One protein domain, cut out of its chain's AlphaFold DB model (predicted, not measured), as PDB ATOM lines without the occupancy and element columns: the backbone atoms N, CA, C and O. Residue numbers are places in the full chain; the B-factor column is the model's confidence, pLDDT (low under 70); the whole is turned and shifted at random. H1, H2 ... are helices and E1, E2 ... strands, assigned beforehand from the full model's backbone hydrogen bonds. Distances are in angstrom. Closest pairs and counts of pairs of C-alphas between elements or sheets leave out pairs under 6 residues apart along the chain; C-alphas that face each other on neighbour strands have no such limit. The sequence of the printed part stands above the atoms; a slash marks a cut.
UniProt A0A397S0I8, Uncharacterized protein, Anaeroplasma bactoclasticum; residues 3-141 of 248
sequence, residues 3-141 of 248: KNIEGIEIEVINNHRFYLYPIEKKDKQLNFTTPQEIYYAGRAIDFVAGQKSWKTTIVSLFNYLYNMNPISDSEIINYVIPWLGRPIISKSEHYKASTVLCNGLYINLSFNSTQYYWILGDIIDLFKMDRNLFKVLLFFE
ATOM      1  N   LYS A   3      34.987  10.462 197.940       55.78
ATOM      2  CA  LYS A   3      33.699   9.761 197.798       55.78
ATOM      3  C   LYS A   3      32.883   9.844 199.070       55.78
ATOM      4  O   LYS A   3      33.457   9.828 200.149       55.78
ATOM      5  N   ASN A   4      31.565   9.927 198.918       51.59
ATOM      6  CA  ASN A   4      30.629  10.081 200.020       51.59
ATOM      7  C   ASN A   4      29.852   8.772 200.215       51.59
ATOM      8  O   ASN A   4      29.021   8.414 199.382       51.59
ATOM      9  N   ILE A   5      30.152   8.053 201.295       56.09
ATOM     10  CA  ILE A   5      29.352   6.911 201.750       56.09
ATOM     11  C   ILE A   5      28.708   7.332 203.068       56.09
ATOM     12  O   ILE A   5      29.413   7.607 204.035       56.09
ATOM     13  N   GLU A   6      27.375   7.407 203.102       61.78
ATOM     14  CA  GLU A   6      26.604   7.756 204.310       61.78
ATOM     15  C   GLU A   6      27.023   9.102 204.955       61.78
ATOM     16  O   GLU A   6      26.966   9.268 206.172       61.78
ATOM     17  N   GLY A   7      27.446  10.082 204.150       63.03
ATOM     18  CA  GLY A   7      27.890  11.399 204.621       63.03
ATOM     19  C   GLY A   7      29.375  11.482 204.980       63.03
ATOM     20  O   GLY A   7      29.837  12.564 205.334       63.03
ATOM     21  N   ILE A   8      30.128  10.379 204.890       66.38
ATOM     22  CA  ILE A   8      31.553  10.335 205.234       66.38
ATOM     23  C   ILE A   8      32.388  10.423 203.960       66.38
ATOM     24  O   ILE A   8      32.223   9.631 203.029       66.38
ATOM     25  N   GLU A   9      33.292  11.396 203.937       80.19
ATOM     26  CA  GLU A   9      34.212  11.629 202.835       80.19
ATOM     27  C   GLU A   9      35.438  10.718 202.979       80.19
ATOM     28  O   GLU A   9      36.174  10.800 203.959       80.19
ATOM     29  N   ILE A  10      35.638   9.822 202.012       80.88
ATOM     30  CA  ILE A  10      36.760   8.877 201.990       80.88
ATOM     31  C   ILE A  10      37.851   9.411 201.069       80.88
ATOM     32  O   ILE A  10      37.588   9.750 199.911       80.88
ATOM     33  N   GLU A  11      39.082   9.428 201.570       79.31
ATOM     34  CA  GLU A  11      40.288   9.772 200.829       79.31
ATOM     35  C   GLU A  11      41.245   8.582 200.790       79.31
ATOM     36  O   GLU A  11      41.505   7.946 201.806       79.31
ATOM     37  N   VAL A  12      41.783   8.271 199.609       74.62
ATOM     38  CA  VAL A  12      42.801   7.226 199.455       74.62
ATOM     39  C   VAL A  12      44.167   7.886 199.305       74.62
ATOM     40  O   VAL A  12      44.406   8.556 198.300       74.62
ATOM     41  N   ILE A  13      45.052   7.704 200.288       73.38
ATOM     42  CA  ILE A  13      46.407   8.281 200.298       73.38
ATOM     43  C   ILE A  13      47.420   7.143 200.456       73.38
ATOM     44  O   ILE A  13      47.355   6.378 201.418       73.38
ATOM     45  N   ASN A  14      48.362   7.019 199.516       70.25
ATOM     46  CA  ASN A  14      49.357   5.936 199.481       70.25
ATOM     47  C   ASN A  14      48.728   4.535 199.629       70.25
ATOM     48  O   ASN A  14      49.208   3.730 200.419       70.25
ATOM     49  N   ASN A  15      47.636   4.272 198.900       70.56
ATOM     50  CA  ASN A  15      46.848   3.032 198.967       70.56
ATOM     51  C   ASN A  15      46.220   2.744 200.337       70.56
ATOM     52  O   ASN A  15      46.001   1.595 200.694       70.56
ATOM     53  N   HIS A  16      45.901   3.778 201.113       72.50
ATOM     54  CA  HIS A  16      45.192   3.616 202.377       72.50
ATOM     55  C   HIS A  16      43.919   4.435 202.393       72.50
ATOM     56  O   HIS A  16      43.944   5.613 202.033       72.50
ATOM     57  N   ARG A  17      42.830   3.823 202.861       82.44
ATOM     58  CA  ARG A  17      41.581   4.528 203.140       82.44
ATOM     59  C   ARG A  17      41.723   5.380 204.397       82.44
ATOM     60  O   ARG A  17      42.042   4.886 205.480       82.44
ATOM     61  N   PHE A  18      41.430   6.655 204.238       86.06
ATOM     62  CA  PHE A  18      41.252   7.617 205.304       86.06
ATOM     63  C   PHE A  18      39.870   8.225 205.201       86.06
ATOM     64  O   PHE A  18      39.258   8.267 204.135       86.06
ATOM     65  N   TYR A  19      39.387   8.699 206.332       87.44
ATOM     66  CA  TYR A  19      38.033   9.177 206.465       87.44
ATOM     67  C   TYR A  19      38.064  10.573 207.052       87.44
ATOM     68  O   TYR A  19      38.601  10.783 208.140       87.44
ATOM     69  N   LEU A  20      37.509  11.530 206.325       88.56
ATOM     70  CA  LEU A  20      37.445  12.911 206.750       88.56
ATOM     71  C   LEU A  20      36.130  13.137 207.505       88.56
ATOM     72  O   LEU A  20      35.042  13.078 206.932       88.56
ATOM     73  N   TYR A  21      36.245  13.376 208.810       87.75
ATOM     74  CA  TYR A  21      35.118  13.511 209.730       87.75
ATOM     75  C   TYR A  21      34.931  14.965 210.177       87.75
ATOM     76  O   TYR A  21      35.884  15.553 210.690       87.75
ATOM     77  N   PRO A  22      33.729  15.549 210.038       89.75
ATOM     78  CA  PRO A  22      33.437  16.883 210.559       89.75
ATOM     79  C   PRO A  22      33.316  16.859 212.086       89.75
ATOM     80  O   PRO A  22      32.589  16.020 212.613       89.75
ATOM     81  N   ILE A  23      33.969  17.783 212.801       89.31
ATOM     82  CA  ILE A  23      33.990  17.827 214.281       89.31
ATOM     83  C   ILE A  23      32.726  18.521 214.832       89.31
ATOM     84  O   ILE A  23      32.789  19.439 215.642       89.31
ATOM     85  N   GLU A  24      31.545  18.111 214.372       75.25
ATOM     86  CA  GLU A  24      30.286  18.822 214.653       75.25
ATOM     87  C   GLU A  24      29.527  18.259 215.864       75.25
ATOM     88  O   GLU A  24      28.977  19.013 216.671       75.25
ATOM     89  N   LYS A  25      29.471  16.925 216.011       67.12
ATOM     90  CA  LYS A  25      28.584  16.245 216.974       67.12
ATOM     91  C   LYS A  25      29.276  15.121 217.749       67.12
ATOM     92  O   LYS A  25      30.176  14.449 217.250       67.12
ATOM     93  N   LYS A  26      28.810  14.904 218.986       67.50
ATOM     94  CA  LYS A  26      29.286  13.874 219.935       67.50
ATOM     95  C   LYS A  26      28.566  12.523 219.791       67.50
ATOM     96  O   LYS A  26      28.475  11.758 220.741       67.50
ATOM     97  N   ASP A  27      28.022  12.222 218.620       62.38
ATOM     98  CA  ASP A  27      27.204  11.028 218.358       62.38
ATOM     99  C   ASP A  27      28.013   9.842 217.802       62.38
ATOM    100  O   ASP A  27      27.480   8.745 217.633       62.38
ATOM    101  N   LYS A  28      29.298  10.042 217.493       67.69
ATOM    102  CA  LYS A  28      30.119   9.028 216.823       67.69
ATOM    103  C   LYS A  28      30.881   8.157 217.809       67.69
ATOM    104  O   LYS A  28      31.596   8.663 218.667       67.69
ATOM    105  N   GLN A  29      30.781   6.843 217.622       76.75
ATOM    106  CA  GLN A  29      31.697   5.876 218.219       76.75
ATOM    107  C   GLN A  29      32.889   5.694 217.275       76.75
ATOM    108  O   GLN A  29      32.727   5.217 216.156       76.75
ATOM    109  N   LEU A  30      34.078   6.088 217.724       84.38
ATOM    110  CA  LEU A  30      35.321   6.076 216.944       84.38
ATOM    111  C   LEU A  30      36.354   5.123 217.550       84.38
ATOM    112  O   LEU A  30      37.552   5.400 217.558       84.38
ATOM    113  N   ASN A  31      35.897   4.000 218.100       82.44
ATOM    114  CA  ASN A  31      36.785   2.982 218.658       82.44
ATOM    115  C   ASN A  31      37.747   2.465 217.573       82.44
ATOM    116  O   ASN A  31      37.339   2.302 216.431       82.44
ATOM    117  N   PHE A  32      39.008   2.210 217.937       84.06
ATOM    118  CA  PHE A  32      40.056   1.716 217.020       84.06
ATOM    119  C   PHE A  32      40.329   2.628 215.811       84.06
ATOM    120  O   PHE A  32      40.587   2.173 214.696       84.06
ATOM    121  N   THR A  33      40.283   3.940 216.046       89.56
ATOM    122  CA  THR A  33      40.682   4.958 215.067       89.56
ATOM    123  C   THR A  33      41.938   5.695 215.513       89.56
ATOM    124  O   THR A  33      42.156   5.910 216.714       89.56
ATOM    125  N   THR A  34      42.723   6.135 214.530       90.00
ATOM    126  CA  THR A  34      43.954   6.909 214.722       90.00
ATOM    127  C   THR A  34      43.901   8.184 213.880       90.00
ATOM    128  O   THR A  34      43.806   8.088 212.652       90.00
ATOM    129  N   PRO A  35      44.004   9.378 214.486       91.44
ATOM    130  CA  PRO A  35      43.983  10.622 213.740       91.44
ATOM    131  C   PRO A  35      45.284  10.801 212.972       91.44
ATOM    132  O   PRO A  35      46.368  10.445 213.437       91.44
ATOM    133  N   GLN A  36      45.148  11.329 211.767       88.81
ATOM    134  CA  GLN A  36      46.257  11.618 210.871       88.81
ATOM    135  C   GLN A  36      46.518  13.114 210.791       88.81
ATOM    136  O   GLN A  36      47.678  13.512 210.763       88.81
ATOM    137  N   GLU A  37      45.444  13.904 210.745       89.81
ATOM    138  CA  GLU A  37      45.487  15.334 210.459       89.81
ATOM    139  C   GLU A  37      44.171  16.004 210.889       89.81
ATOM    140  O   GLU A  37      43.131  15.350 210.952       89.81
ATOM    141  N   ILE A  38      44.202  17.306 211.164       92.19
ATOM    142  CA  ILE A  38      43.029  18.173 211.318       92.19
ATOM    143  C   ILE A  38      43.115  19.231 210.231       92.19
ATOM    144  O   ILE A  38      44.178  19.792 209.978       92.19
ATOM    145  N   TYR A  39      41.973  19.510 209.627       92.25
ATOM    146  CA  TYR A  39      41.769  20.571 208.668       92.25
ATOM    147  C   TYR A  39      40.966  21.682 209.331       92.25
ATOM    148  O   TYR A  39      39.931  21.402 209.934       92.25
ATOM    149  N   TYR A  40      41.409  22.922 209.170       93.50
ATOM    150  CA  TYR A  40      40.677  24.132 209.525       93.50
ATOM    151  C   TYR A  40      40.438  24.964 208.262       93.50
ATOM    152  O   TYR A  40      41.378  25.272 207.526       93.50
ATOM    153  N   ALA A  41      39.174  25.278 207.968       91.56
ATOM    154  CA  ALA A  41      38.757  26.012 206.769       91.56
ATOM    155  C   ALA A  41      39.353  25.433 205.463       91.56
ATOM    156  O   ALA A  41      39.770  26.156 204.558       91.56
ATOM    157  N   GLY A  42      39.427  24.100 205.380       88.38
ATOM    158  CA  GLY A  42      39.948  23.374 204.218       88.38
ATOM    159  C   GLY A  42      41.474  23.284 204.125       88.38
ATOM    160  O   GLY A  42      41.973  22.705 203.163       88.38
ATOM    161  N   ARG A  43      42.223  23.806 205.103       89.44
ATOM    162  CA  ARG A  43      43.688  23.703 205.161       89.44
ATOM    163  C   ARG A  43      44.118  22.795 206.296       89.44
ATOM    164  O   ARG A  43      43.573  22.890 207.391       89.44
ATOM    165  N   ALA A  44      45.096  21.939 206.032       88.69
ATOM    166  CA  ALA A  44      45.739  21.147 207.066       88.69
ATOM    167  C   ALA A  44      46.384  22.052 208.125       88.69
ATOM    168  O   ALA A  44      47.010  23.060 207.793       88.69
ATOM    169  N   ILE A  45      46.218  21.687 209.393       88.38
ATOM    170  CA  ILE A  45      46.972  22.258 210.506       88.38
ATOM    171  C   ILE A  45      48.321  21.539 210.564       88.38
ATOM    172  O   ILE A  45      48.356  20.309 210.548       88.38
ATOM    173  N   ASP A  46      49.421  22.284 210.665       71.56
ATOM    174  CA  ASP A  46      50.751  21.688 210.807       71.56
ATOM    175  C   ASP A  46      50.866  20.939 212.143       71.56
ATOM    176  O   ASP A  46      50.819  21.528 213.226       71.56
ATOM    177  N   PHE A  47      51.025  19.615 212.075       70.56
ATOM    178  CA  PHE A  47      51.301  18.773 213.240       70.56
ATOM    179  C   PHE A  47      52.800  18.611 213.455       70.56
ATOM    180  O   PHE A  47      53.587  18.579 212.507       70.56
ATOM    181  N   VAL A  48      53.190  18.397 214.714       62.62
ATOM    182  CA  VAL A  48      54.545  17.939 215.041       62.62
ATOM    183  C   VAL A  48      54.826  16.646 214.273       62.62
ATOM    184  O   VAL A  48      54.127  15.639 214.430       62.62
ATOM    185  N   ALA A  49      55.848  16.687 213.418       56.19
ATOM    186  CA  ALA A  49      56.201  15.582 212.544       56.19
ATOM    187  C   ALA A  49      56.474  14.293 213.342       56.19
ATOM    188  O   ALA A  49      57.193  14.292 214.339       56.19
ATOM    189  N   GLY A  50      55.920  13.173 212.868       60.38
ATOM    190  CA  GLY A  50      56.322  11.832 213.302       60.38
ATOM    191  C   GLY A  50      55.485  11.171 214.401       60.38
ATOM    192  O   GLY A  50      55.699   9.988 214.652       60.38
ATOM    193  N   GLN A  51      54.503  11.845 215.018       66.44
ATOM    194  CA  GLN A  51      53.638  11.207 216.025       66.44
ATOM    195  C   GLN A  51      52.146  11.408 215.752       66.44
ATOM    196  O   GLN A  51      51.543  12.413 216.126       66.44
ATOM    197  N   LYS A  52      51.535  10.392 215.137       81.38
ATOM    198  CA  LYS A  52      50.110  10.350 214.793       81.38
ATOM    199  C   LYS A  52      49.328   9.623 215.884       81.38
ATOM    200  O   LYS A  52      49.190   8.403 215.857       81.38
ATOM    201  N   SER A  53      48.884  10.373 216.887       89.56
ATOM    202  CA  SER A  53      48.118   9.859 218.022       89.56
ATOM    203  C   SER A  53      47.049  10.862 218.437       89.56
ATOM    204  O   SER A  53      47.210  12.063 218.246       89.56
ATOM    205  N   TRP A  54      45.990  10.395 219.095       91.75
ATOM    206  CA  TRP A  54      44.972  11.298 219.635       91.75
ATOM    207  C   TRP A  54      45.531  12.353 220.590       91.75
ATOM    208  O   TRP A  54      45.107  13.504 220.535       91.75
ATOM    209  N   LYS A  55      46.517  11.994 221.421       91.38
ATOM    210  CA  LYS A  55      47.113  12.934 222.376       91.38
ATOM    211  C   LYS A  55      47.854  14.059 221.665       91.38
ATOM    212  O   LYS A  55      47.612  15.229 221.943       91.38
ATOM    213  N   THR A  56      48.719  13.703 220.719       90.25
ATOM    214  CA  THR A  56      49.497  14.677 219.942       90.25
ATOM    215  C   THR A  56      48.600  15.542 219.069       90.25
ATOM    216  O   THR A  56      48.832  16.745 218.969       90.25
ATOM    217  N   THR A  57      47.533  14.971 218.505       92.25
ATOM    218  CA  THR A  57      46.531  15.718 217.741       92.25
ATOM    219  C   THR A  57      45.802  16.751 218.601       92.25
ATOM    220  O   THR A  57      45.690  17.902 218.191       92.25
ATOM    221  N   ILE A  58      45.365  16.377 219.809       93.94
ATOM    222  CA  ILE A  58      44.716  17.295 220.754       93.94
ATOM    223  C   ILE A  58      45.649  18.445 221.149       93.94
ATOM    224  O   ILE A  58      45.247  19.605 221.104       93.94
ATOM    225  N   VAL A  59      46.898  18.133 221.504       92.56
ATOM    226  CA  VAL A  59      47.890  19.147 221.892       92.56
ATOM    227  C   VAL A  59      48.191  20.094 220.733       92.56
ATOM    228  O   VAL A  59      48.250  21.303 220.926       92.56
ATOM    229  N   SER A  60      48.330  19.564 219.517       91.69
ATOM    230  CA  SER A  60      48.597  20.387 218.333       91.69
ATOM    231  C   SER A  60      47.420  21.305 218.010       91.69
ATOM    232  O   SER A  60      47.639  22.479 217.729       91.69
ATOM    233  N   LEU A  61      46.178  20.813 218.124       94.50
ATOM    234  CA  LEU A  61      44.988  21.650 217.973       94.50
ATOM    235  C   LEU A  61      44.951  22.761 219.026       94.50
ATOM    236  O   LEU A  61      44.753  23.918 218.670       94.50
ATOM    237  N   PHE A  62      45.166  22.426 220.302       95.38
ATOM    238  CA  PHE A  62      45.196  23.422 221.374       95.38
ATOM    239  C   PHE A  62      46.240  24.504 221.088       95.38
ATOM    240  O   PHE A  62      45.916  25.687 221.103       95.38
ATOM    241  N   ASN A  63      47.473  24.102 220.778       93.44
ATOM    242  CA  ASN A  63      48.567  25.033 220.518       93.44
ATOM    243  C   ASN A  63      48.280  25.913 219.293       93.44
ATOM    244  O   ASN A  63      48.554  27.110 219.318       93.44
ATOM    245  N   TYR A  64      47.703  25.341 218.233       93.94
ATOM    246  CA  TYR A  64      47.301  26.087 217.044       93.94
ATOM    247  C   TYR A  64      46.262  27.164 217.377       93.94
ATOM    248  O   TYR A  64      46.459  28.332 217.045       93.94
ATOM    249  N   LEU A  65      45.193  26.793 218.087       95.50
ATOM    250  CA  LEU A  65      44.135  27.725 218.478       95.50
ATOM    251  C   LEU A  65      44.639  28.796 219.450       95.50
ATOM    252  O   LEU A  65      44.320  29.968 219.272       95.50
ATOM    253  N   TYR A  66      45.478  28.417 220.416       95.44
ATOM    254  CA  TYR A  66      46.090  29.350 221.359       95.44
ATOM    255  C   TYR A  66      46.991  30.367 220.659       95.44
ATOM    256  O   TYR A  66      46.940  31.548 220.980       95.44
ATOM    257  N   ASN A  67      47.773  29.941 219.666       93.31
ATOM    258  CA  ASN A  67      48.608  30.853 218.884       93.31
ATOM    259  C   ASN A  67      47.780  31.792 217.993       93.31
ATOM    260  O   ASN A  67      48.195  32.923 217.752       93.31
ATOM    261  N   MET A  68      46.627  31.336 217.494       93.19
ATOM    262  CA  MET A  68      45.725  32.162 216.688       93.19
ATOM    263  C   MET A  68      44.938  33.179 217.516       93.19
ATOM    264  O   MET A  68      44.766  34.315 217.081       93.19
ATOM    265  N   ASN A  69      44.423  32.764 218.672       94.06
ATOM    266  CA  ASN A  69      43.597  33.584 219.549       94.06
ATOM    267  C   ASN A  69      43.902  33.248 221.019       94.06
ATOM    268  O   ASN A  69      43.200  32.427 221.621       94.06
ATOM    269  N   PRO A  70      44.961  33.842 221.599       94.75
ATOM    270  CA  PRO A  70      45.332  33.579 222.982       94.75
ATOM    271  C   PRO A  70      44.204  33.960 223.946       94.75
ATOM    272  O   PRO A  70      43.648  35.056 223.874       94.75
ATOM    273  N   ILE A  71      43.909  33.073 224.892       96.06
ATOM    274  CA  ILE A  71      42.964  33.307 225.992       96.06
ATOM    275  C   ILE A  71      43.691  33.162 227.328       96.06
ATOM    276  O   ILE A  71      44.773  32.581 227.399       96.06
ATOM    277  N   SER A  72      43.119  33.704 228.403       96.62
ATOM    278  CA  SER A  72      43.794  33.683 229.704       96.62
ATOM    279  C   SER A  72      43.923  32.261 230.264       96.62
ATOM    280  O   SER A  72      42.989  31.463 230.174       96.62
ATOM    281  N   ASP A  73      45.031  31.969 230.950       95.69
ATOM    282  CA  ASP A  73      45.203  30.693 231.661       95.69
ATOM    283  C   ASP A  73      44.061  30.426 232.647       95.69
ATOM    284  O   ASP A  73      43.654  29.281 232.835       95.69
ATOM    285  N   SER A  74      43.510  31.476 233.268       95.81
ATOM    286  CA  SER A  74      42.370  31.321 234.170       95.81
ATOM    287  C   SER A  74      41.121  30.833 233.439       95.81
ATOM    288  O   SER A  74      40.406  30.006 233.994       95.81
ATOM    289  N   GLU A  75      40.849  31.318 232.226       96.56
ATOM    290  CA  GLU A  75      39.741  30.826 231.397       96.56
ATOM    291  C   GLU A  75      39.975  29.362 231.003       96.56
ATOM    292  O   GLU A  75      39.076  28.539 231.149       96.56
ATOM    293  N   ILE A  76      41.209  29.013 230.621       96.81
ATOM    294  CA  ILE A  76      41.591  27.647 230.232       96.81
ATOM    295  C   ILE A  76      41.422  26.653 231.391       96.81
ATOM    296  O   ILE A  76      40.834  25.588 231.218       96.81
ATOM    297  N   ILE A  77      41.933  26.983 232.580       95.75
ATOM    298  CA  ILE A  77      41.915  26.083 233.748       95.75
ATOM    299  C   ILE A  77      40.506  25.949 234.333       95.75
ATOM    300  O   ILE A  77      40.152  24.893 234.855       95.75
ATOM    301  N   ASN A  78      39.690  27.002 234.240       95.88
ATOM    302  CA  ASN A  78      38.315  26.983 234.738       95.88
ATOM    303  C   ASN A  78      37.324  26.387 233.730       95.88
ATOM    304  O   ASN A  78      36.149  26.218 234.061       95.88
ATOM    305  N   TYR A  79      37.767  26.055 232.515       95.94
ATOM    306  CA  TYR A  79      36.903  25.459 231.510       95.94
ATOM    307  C   TYR A  79      36.512  24.030 231.884       95.94
ATOM    308  O   TYR A  79      37.324  23.100 231.879       95.94
ATOM    309  N   VAL A  80      35.232  23.851 232.197       94.69
ATOM    310  CA  VAL A  80      34.650  22.556 232.539       94.69
ATOM    311  C   VAL A  80      34.144  21.881 231.276       94.69
ATOM    312  O   VAL A  80      33.251  22.392 230.604       94.69
ATOM    313  N   ILE A  81      34.654  20.683 230.992       92.50
ATOM    314  CA  ILE A  81      34.115  19.867 229.906       92.50
ATOM    315  C   ILE A  81      32.734  19.332 230.325       92.50
ATOM    316  O   ILE A  81      32.665  18.577 231.302       92.50
ATOM    317  N   PRO A  82      31.638  19.640 229.596       90.25
ATOM    318  CA  PRO A  82      30.275  19.402 230.084       90.25
ATOM    319  C   PRO A  82      29.967  17.950 230.460       90.25
ATOM    320  O   PRO A  82      29.331  17.687 231.473       90.25
ATOM    321  N   TRP A  83      30.449  16.992 229.669       91.31
ATOM    322  CA  TRP A  83      30.199  15.564 229.898       91.31
ATOM    323  C   TRP A  83      31.146  14.935 230.927       91.31
ATOM    324  O   TRP A  83      30.876  13.842 231.416       91.31
ATOM    325  N   LEU A  84      32.254  15.606 231.255       91.38
ATOM    326  CA  LEU A  84      33.170  15.188 232.317       91.38
ATOM    327  C   LEU A  84      32.828  15.831 233.663       91.38
ATOM    328  O   LEU A  84      33.238  15.304 234.695       91.38
ATOM    329  N   GLY A  85      32.140  16.978 233.655       93.62
ATOM    330  CA  GLY A  85      31.813  17.747 234.857       93.62
ATOM    331  C   GLY A  85      33.036  18.318 235.586       93.62
ATOM    332  O   GLY A  85      32.924  18.727 236.736       93.62
ATOM    333  N   ARG A  86      34.212  18.328 234.946       92.44
ATOM    334  CA  ARG A  86      35.470  18.832 235.517       92.44
ATOM    335  C   ARG A  86      36.391  19.431 234.446       92.44
ATOM    336  O   ARG A  86      36.256  19.060 233.274       92.44
ATOM    337  N   PRO A  87      37.337  20.306 234.826       92.88
ATOM    338  CA  PRO A  87      38.398  20.733 233.924       92.88
ATOM    339  C   PRO A  87      39.364  19.585 233.623       92.88
ATOM    340  O   PRO A  87      39.554  18.672 234.432       92.88
ATOM    341  N   ILE A  88      39.975  19.637 232.440       92.69
ATOM    342  CA  ILE A  88      41.030  18.695 232.032       92.69
ATOM    343  C   ILE A  88      42.404  19.355 231.903       92.69
ATOM    344  O   ILE A  88      43.376  18.644 231.656       92.69
ATOM    345  N   ILE A  89      42.483  20.681 232.066       94.94
ATOM    346  CA  ILE A  89      43.725  21.457 232.013       94.94
ATOM    347  C   ILE A  89      44.038  22.014 233.407       94.94
ATOM    348  O   ILE A  89      43.142  22.469 234.115       94.94
ATOM    349  N   SER A  90      45.307  21.968 233.811       93.69
ATOM    350  CA  SER A  90      45.782  22.380 235.136       93.69
ATOM    351  C   SER A  90      47.149  23.068 235.081       93.69
ATOM    352  O   SER A  90      47.889  22.945 234.107       93.69
ATOM    353  N   LYS A  91      47.511  23.774 236.163       92.62
ATOM    354  CA  LYS A  91      48.844  24.394 236.329       92.62
ATOM    355  C   LYS A  91      49.945  23.395 236.676       92.62
ATOM    356  O   LYS A  91      51.109  23.654 236.412       92.62
ATOM    357  N   SER A  92      49.579  22.286 237.307       87.81
ATOM    358  CA  SER A  92      50.508  21.249 237.744       87.81
ATOM    359  C   SER A  92      50.202  19.922 237.072       87.81
ATOM    360  O   SER A  92      49.045  19.614 236.766       87.81
ATOM    361  N   GLU A  93      51.243  19.117 236.897       86.06
ATOM    362  CA  GLU A  93      51.130  17.732 236.466       86.06
ATOM    363  C   GLU A  93      50.471  16.901 237.576       86.06
ATOM    364  O   GLU A  93      51.088  16.591 238.591       86.06
ATOM    365  N   HIS A  94      49.196  16.551 237.413       69.75
ATOM    366  CA  HIS A  94      48.484  15.744 238.414       69.75
ATOM    367  C   HIS A  94      48.535  14.235 238.128       69.75
ATOM    368  O   HIS A  94      48.248  13.432 239.013       69.75
ATOM    369  N   TYR A  95      48.897  13.830 236.905       65.81
ATOM    370  CA  TYR A  95      48.849  12.433 236.462       65.81
ATOM    371  C   TYR A  95      49.965  12.109 235.470       65.81
ATOM    372  O   TYR A  95      50.234  12.911 234.582       65.81
ATOM    373  N   LYS A  96      50.486  10.873 235.507       64.81
ATOM    374  CA  LYS A  96      51.460  10.348 234.521       64.81
ATOM    375  C   LYS A  96      50.995  10.442 233.058       64.81
ATOM    376  O   LYS A  96      51.802  10.334 232.146       64.81
ATOM    377  N   ALA A  97      49.687  10.556 232.826       72.69
ATOM    378  CA  ALA A  97      49.095  10.666 231.493       72.69
ATOM    379  C   ALA A  97      48.934  12.119 231.007       72.69
ATOM    380  O   ALA A  97      48.353  12.322 229.938       72.69
ATOM    381  N   SER A  98      49.401  13.100 231.785       83.50
ATOM    382  CA  SER A  98      49.313  14.514 231.428       83.50
ATOM    383  C   SER A  98      50.317  14.855 230.330       83.50
ATOM    384  O   SER A  98      51.359  14.219 230.195       83.50
ATOM    385  N   THR A  99      50.000  15.846 229.509       89.56
ATOM    386  CA  THR A  99      50.897  16.349 228.465       89.56
ATOM    387  C   THR A  99      51.001  17.860 228.583       89.56
ATOM    388  O   THR A  99      50.016  18.520 228.901       89.56
ATOM    389  N   VAL A 100      52.199  18.398 228.368       91.69
ATOM    390  CA  VAL A 100      52.462  19.838 228.456       91.69
ATOM    391  C   VAL A 100      51.928  20.541 227.204       91.69
ATOM    392  O   VAL A 100      52.107  20.053 226.088       91.69
ATOM    393  N   LEU A 101      51.268  21.678 227.402       93.00
ATOM    394  CA  LEU A 101      50.778  22.591 226.365       93.00
ATOM    395  C   LEU A 101      51.792  23.720 226.119       93.00
ATOM    396  O   LEU A 101      52.668  23.967 226.948       93.00
ATOM    397  N   CYS A 102      51.683  24.443 224.998       90.06
ATOM    398  CA  CYS A 102      52.653  25.491 224.643       90.06
ATOM    399  C   CYS A 102      52.738  26.651 225.650       90.06
ATOM    400  O   CYS A 102      53.773  27.304 225.733       90.06
ATOM    401  N   ASN A 103      51.682  26.896 226.426       90.56
ATOM    402  CA  ASN A 103      51.644  27.915 227.477       90.56
ATOM    403  C   ASN A 103      52.135  27.407 228.848       90.56
ATOM    404  O   ASN A 103      51.991  28.104 229.846       90.56
ATOM    405  N   GLY A 104      52.699  26.198 228.923       93.00
ATOM    406  CA  GLY A 104      53.225  25.622 230.167       93.00
ATOM    407  C   GLY A 104      52.172  24.986 231.078       93.00
ATOM    408  O   GLY A 104      52.519  24.493 232.149       93.00
ATOM    409  N   LEU A 105      50.900  24.954 230.664       94.81
ATOM    410  CA  LEU A 105      49.853  24.197 231.349       94.81
ATOM    411  C   LEU A 105      49.921  22.703 231.006       94.81
ATOM    412  O   LEU A 105      50.582  22.284 230.057       94.81
ATOM    413  N   TYR A 106      49.183  21.895 231.761       95.06
ATOM    414  CA  TYR A 106      49.116  20.446 231.597       95.06
ATOM    415  C   TYR A 106      47.701  20.018 231.229       95.06
ATOM    416  O   TYR A 106      46.759  20.401 231.911       95.06
ATOM    417  N   ILE A 107      47.546  19.179 230.202       93.94
ATOM    418  CA  ILE A 107      46.269  18.553 229.835       93.94
ATOM    419  C   ILE A 107      46.262  17.068 230.204       93.94
ATOM    420  O   ILE A 107      47.174  16.326 229.840       93.94
ATOM    421  N   ASN A 108      45.232  16.604 230.912       91.62
ATOM    422  CA  ASN A 108      45.061  15.188 231.235       91.62
ATOM    423  C   ASN A 108      44.340  14.457 230.096       91.62
ATOM    424  O   ASN A 108      43.159  14.691 229.850       91.62
ATOM    425  N   LEU A 109      45.045  13.537 229.434       88.69
ATOM    426  CA  LEU A 109      44.550  12.782 228.285       88.69
ATOM    427  C   LEU A 109      44.617  11.276 228.565       88.69
ATOM    428  O   LEU A 109      45.499  10.573 228.075       88.69
ATOM    429  N   SER A 110      43.683  10.777 229.376       89.94
ATOM    430  CA  SER A 110      43.533   9.346 229.681       89.94
ATOM    431  C   SER A 110      42.163   8.831 229.239       89.94
ATOM    432  O   SER A 110      41.364   8.367 230.053       89.94
ATOM    433  N   PHE A 111      41.892   8.941 227.940       90.62
ATOM    434  CA  PHE A 111      40.591   8.649 227.344       90.62
ATOM    435  C   PHE A 111      40.695   7.648 226.184       90.62
ATOM    436  O   PHE A 111      41.793   7.285 225.756       90.62
ATOM    437  N   ASN A 112      39.550   7.179 225.685       91.25
ATOM    438  CA  ASN A 112      39.480   6.382 224.457       91.25
ATOM    439  C   ASN A 112      39.331   7.274 223.205       91.25
ATOM    440  O   ASN A 112      39.075   8.471 223.315       91.25
ATOM    441  N   SER A 113      39.462   6.694 222.007       90.94
ATOM    442  CA  SER A 113      39.379   7.419 220.724       90.94
ATOM    443  C   SER A 113      38.084   8.223 220.548       90.94
ATOM    444  O   SER A 113      38.120   9.353 220.068       90.94
ATOM    445  N   THR A 114      36.945   7.682 220.993       91.00
ATOM    446  CA  THR A 114      35.649   8.379 220.951       91.00
ATOM    447  C   THR A 114      35.664   9.643 221.811       91.00
ATOM    448  O   THR A 114      35.290  10.724 221.365       91.00
ATOM    449  N   GLN A 115      36.148   9.526 223.043       92.38
ATOM    450  CA  GLN A 115      36.248  10.645 223.975       92.38
ATOM    451  C   GLN A 115      37.294  11.672 223.531       92.38
ATOM    452  O   GLN A 115      37.060  12.868 223.669       92.38
ATOM    453  N   TYR A 116      38.419  11.240 222.955       93.31
ATOM    454  CA  TYR A 116      39.403  12.161 222.383       93.31
ATOM    455  C   TYR A 116      38.820  13.001 221.252       93.31
ATOM    456  O   TYR A 116      39.056  14.206 221.197       93.31
ATOM    457  N   TYR A 117      38.012  12.393 220.388       92.88
ATOM    458  CA  TYR A 117      37.290  13.124 219.360       92.88
ATOM    459  C   TYR A 117      36.319  14.159 219.948       92.88
ATOM    460  O   TYR A 117      36.271  15.290 219.470       92.88
ATOM    461  N   TRP A 118      35.597  13.827 221.023       93.25
ATOM    462  CA  TRP A 118      34.748  14.807 221.715       93.25
ATOM    463  C   TRP A 118      35.561  15.955 222.312       93.25
ATOM    464  O   TRP A 118      35.140  17.106 222.212       93.25
ATOM    465  N   ILE A 119      36.740  15.651 222.865       94.12
ATOM    466  CA  ILE A 119      37.664  16.650 223.411       94.12
ATOM    467  C   ILE A 119      38.145  17.621 222.329       94.12
ATOM    468  O   ILE A 119      38.298  18.798 222.637       94.12
ATOM    469  N   LEU A 120      38.320  17.195 221.068       94.56
ATOM    470  CA  LEU A 120      38.618  18.137 219.976       94.56
ATOM    471  C   LEU A 120      37.530  19.211 219.866       94.56
ATOM    472  O   LEU A 120      37.839  20.399 219.843       94.56
ATOM    473  N   GLY A 121      36.260  18.798 219.860       94.38
ATOM    474  CA  GLY A 121      35.130  19.726 219.839       94.38
ATOM    475  C   GLY A 121      35.058  20.599 221.094       94.38
ATOM    476  O   GLY A 121      34.728  21.777 221.000       94.38
ATOM    477  N   ASP A 122      35.364  20.047 222.269       95.12
ATOM    478  CA  ASP A 122      35.371  20.807 223.526       95.12
ATOM    479  C   ASP A 122      36.496  21.857 223.560       95.12
ATOM    480  O   ASP A 122      36.296  22.939 224.105       95.12
ATOM    481  N   ILE A 123      37.651  21.572 222.950       95.81
ATOM    482  CA  ILE A 123      38.755  22.530 222.797       95.81
ATOM    483  C   ILE A 123      38.387  23.629 221.797       95.81
ATOM    484  O   ILE A 123      38.639  24.796 222.067       95.81
ATOM    485  N   ILE A 124      37.755  23.294 220.669       95.81
ATOM    486  CA  ILE A 124      37.284  24.300 219.701       95.81
ATOM    487  C   ILE A 124      36.300  25.278 220.369       95.81
ATOM    488  O   ILE A 124      36.417  26.491 220.182       95.81
ATOM    489  N   ASP A 125      35.396  24.765 221.211       95.06
ATOM    490  CA  ASP A 125      34.439  25.580 221.972       95.06
ATOM    491  C   ASP A 125      35.107  26.481 223.009       95.06
ATOM    492  O   ASP A 125      34.695  27.630 223.161       95.06
ATOM    493  N   LEU A 126      36.147  25.992 223.697       96.38
ATOM    494  CA  LEU A 126      36.934  26.801 224.635       96.38
ATOM    495  C   LEU A 126      37.467  28.072 223.951       96.38
ATOM    496  O   LEU A 126      37.376  29.162 224.509       96.38
ATOM    497  N   PHE A 127      37.956  27.949 222.716       96.69
ATOM    498  CA  PHE A 127      38.438  29.084 221.921       96.69
ATOM    499  C   PHE A 127      37.327  29.831 221.162       96.69
ATOM    500  O   PHE A 127      37.626  30.762 220.414       96.69
ATOM    501  N   LYS A 128      36.051  29.461 221.366       95.50
ATOM    502  CA  LYS A 128      34.855  30.077 220.756       95.50
ATOM    503  C   LYS A 128      34.900  30.089 219.222       95.50
ATOM    504  O   LYS A 128      34.441  31.033 218.584       95.50
ATOM    505  N   MET A 129      35.464  29.035 218.636       94.88
ATOM    506  CA  MET A 129      35.607  28.878 217.186       94.88
ATOM    507  C   MET A 129      34.440  28.073 216.597       94.88
ATOM    508  O   MET A 129      33.867  27.210 217.260       94.88
ATOM    509  N   ASP A 130      34.099  28.318 215.328       93.19
ATOM    510  CA  ASP A 130      33.062  27.541 214.638       93.19
ATOM    511  C   ASP A 130      33.565  26.130 214.297       93.19
ATOM    512  O   ASP A 130      34.439  25.944 213.444       93.19
ATOM    513  N   ARG A 131      32.971  25.121 214.941       92.25
ATOM    514  CA  ARG A 131      33.248  23.696 214.723       92.25
ATOM    515  C   ARG A 131      33.068  23.238 213.278       92.25
ATOM    516  O   ARG A 131      33.793  22.341 212.857       92.25
ATOM    517  N   ASN A 132      32.161  23.848 212.512       91.12
ATOM    518  CA  ASN A 132      31.890  23.451 211.124       91.12
ATOM    519  C   ASN A 132      33.095  23.685 210.199       91.12
ATOM    520  O   ASN A 132      33.196  23.101 209.119       91.12
ATOM    521  N   LEU A 133      34.037  24.531 210.623       93.38
ATOM    522  CA  LEU A 133      35.279  24.780 209.901       93.38
ATOM    523  C   LEU A 133      36.320  23.681 210.123       93.38
ATOM    524  O   LEU A 133      37.335  23.677 209.424       93.38
ATOM    525  N   PHE A 134      36.089  22.765 211.068       93.50
ATOM    526  CA  PHE A 134      37.046  21.739 211.447       93.50
ATOM    527  C   PHE A 134      36.638  20.354 210.958       93.50
ATOM    528  O   PHE A 134      35.521  19.875 211.168       93.50
ATOM    529  N   LYS A 135      37.606  19.660 210.364       92.44
ATOM    530  CA  LYS A 135      37.501  18.240 210.032       92.44
ATOM    531  C   LYS A 135      38.730  17.502 210.539       92.44
ATOM    532  O   LYS A 135      39.815  18.068 210.566       92.44
ATOM    533  N   VAL A 136      38.588  16.238 210.903       91.81
ATOM    534  CA  VAL A 136      39.703  15.365 211.277       91.81
ATOM    535  C   VAL A 136      39.809  14.220 210.280       91.81
ATOM    536  O   VAL A 136      38.825  13.548 209.977       91.81
ATOM    537  N   LEU A 137      41.008  14.006 209.748       91.25
ATOM    538  CA  LEU A 137      41.329  12.868 208.905       91.25
ATOM    539  C   LEU A 137      41.691  11.686 209.803       91.25
ATOM    540  O   LEU A 137      42.654  11.739 210.571       91.25
ATOM    541  N   LEU A 138      40.917  10.616 209.710       90.56
ATOM    542  CA  LEU A 138      41.044   9.431 210.545       90.56
ATOM    543  C   LEU A 138      41.451   8.224 209.709       90.56
ATOM    544  O   LEU A 138      40.920   7.977 208.627       90.56
ATOM    545  N   PHE A 139      42.358   7.430 210.261       87.81
ATOM    546  CA  PHE A 139      42.553   6.049 209.856       87.81
ATOM    547  C   PHE A 139      41.691   5.145 210.734       87.81
ATOM    548  O   PHE A 139      41.690   5.298 211.959       87.81
ATOM    549  N   PHE A 140      40.989   4.202 210.114       86.31
ATOM    550  CA  PHE A 140      40.196   3.192 210.802       86.31
ATOM    551  C   PHE A 140      40.922   1.860 210.707       86.31
ATOM    552  O   PHE A 140      41.336   1.451 209.623       86.31
ATOM    553  N   GLU A 141      41.057   1.165 211.834       80.81
ATOM    554  CA  GLU A 141      41.337  -0.261 211.750       80.81
ATOM    555  C   GLU A 141      40.152  -0.977 211.081       80.81
ATOM    556  O   GLU A 141      39.007  -0.565 211.287       80.81
TER     557      GLU A 141
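What this domain is: This is residues 3 to 141 of the 248 residues of an uncharacterized protein of Anaeroplasma bactoclasticum (UniProt A0A397S0I8). A strongly twisted five-stranded sheet makes one end of the domain, and two helices side by side, H1 and H3, cover its E7 and E4 part and form the middle. Beyond them, at the other end, lie the small hairpin E5 and E6, the short helix H2 and a long loop, residues 79 to 97, while E1 and E2 reach away from the helices. The printed part has 139 residues, in the order E1 E2 E3 E4 H1 H2 E5 E6 H3 E7; the sheet's order is E1 E2 E3 E7 E4, all antiparallel. The class is mixed, helices and strands. The whole is compact, with a radius of gyration of the C-alphas of 14.8 A and spans of 43 by 30 by 29 A.

How they stand to each other: E1, residues 3 to 5, E2, residues 8 to 13, and E3, residues 16 to 22, form a meander, each strand the antiparallel neighbour of the one before. E1 and E2 are a hairpin, with N 10 and O 3 at 2.9 A; E2 and E3 are another, with N 11 and O 18 at 2.8 A. E7, residues 134 to 140, is the next neighbour of E3, with N 21 and O 136 at 2.8 A. Edge strand E4, residues 33 to 40, bends by 61 degrees at residue 36 and pairs with E7, with N 36 and O 137 at 2.8 A. H1, residues 54 to 68, and H3, residues 113 to 126, make two layers with this sheet, helices on one face of it. H1 is over E4 at a height over the sheet of 10.5 A; the closest C-alphas are those of Pro 35 and Trp 54, 6.0 A. H3 is over E7, and only just over E4 with 3 C-alphas, at a height of 10.4 A. H1 and H3 touch at Ile 58 and Leu 120, whose C-alphas are 6.2 A apart, at a shallow tilt of 10 degrees, the same way. H2, residues 73 to 78, is close to H3 but not clearly touching; the closest C-alphas, of Ile 76 and Leu 126, are 7.3 A apart. E5, residues 98 to 100, and E6, residues 106 to 108, are a hairpin, with N 99 and O 107 at 2.9 A; the closest C-alphas of H1 and E5, Val 59 and Thr 99, are 7.8 A apart. Every O i to N i+4 pair is within hydrogen-bond range in H1 and H2, and 9 of 10 in H3.

Where its parts are: E1 begins at C-alpha 3, (33.699, 9.761, 197.798). E4 is 20.0 A long, H1 21.1 A and H3 19.9 A. H1 begins at C-alpha 54, (44.972, 11.298, 219.635), and E7 ends at C-alpha 140, (40.196, 3.192, 210.802).

The domain as a whole: The farthest C-alphas, of Asn 15 and Ser 74, are 45.4 A apart. The printed part has no cut. The links E4 to H1 and H2 to E5 are long. Mean pLDDT of the printed part is 86.6; residues 3 to 8, 25 to 28, 48 to 51 and 94 to 96 are under 70.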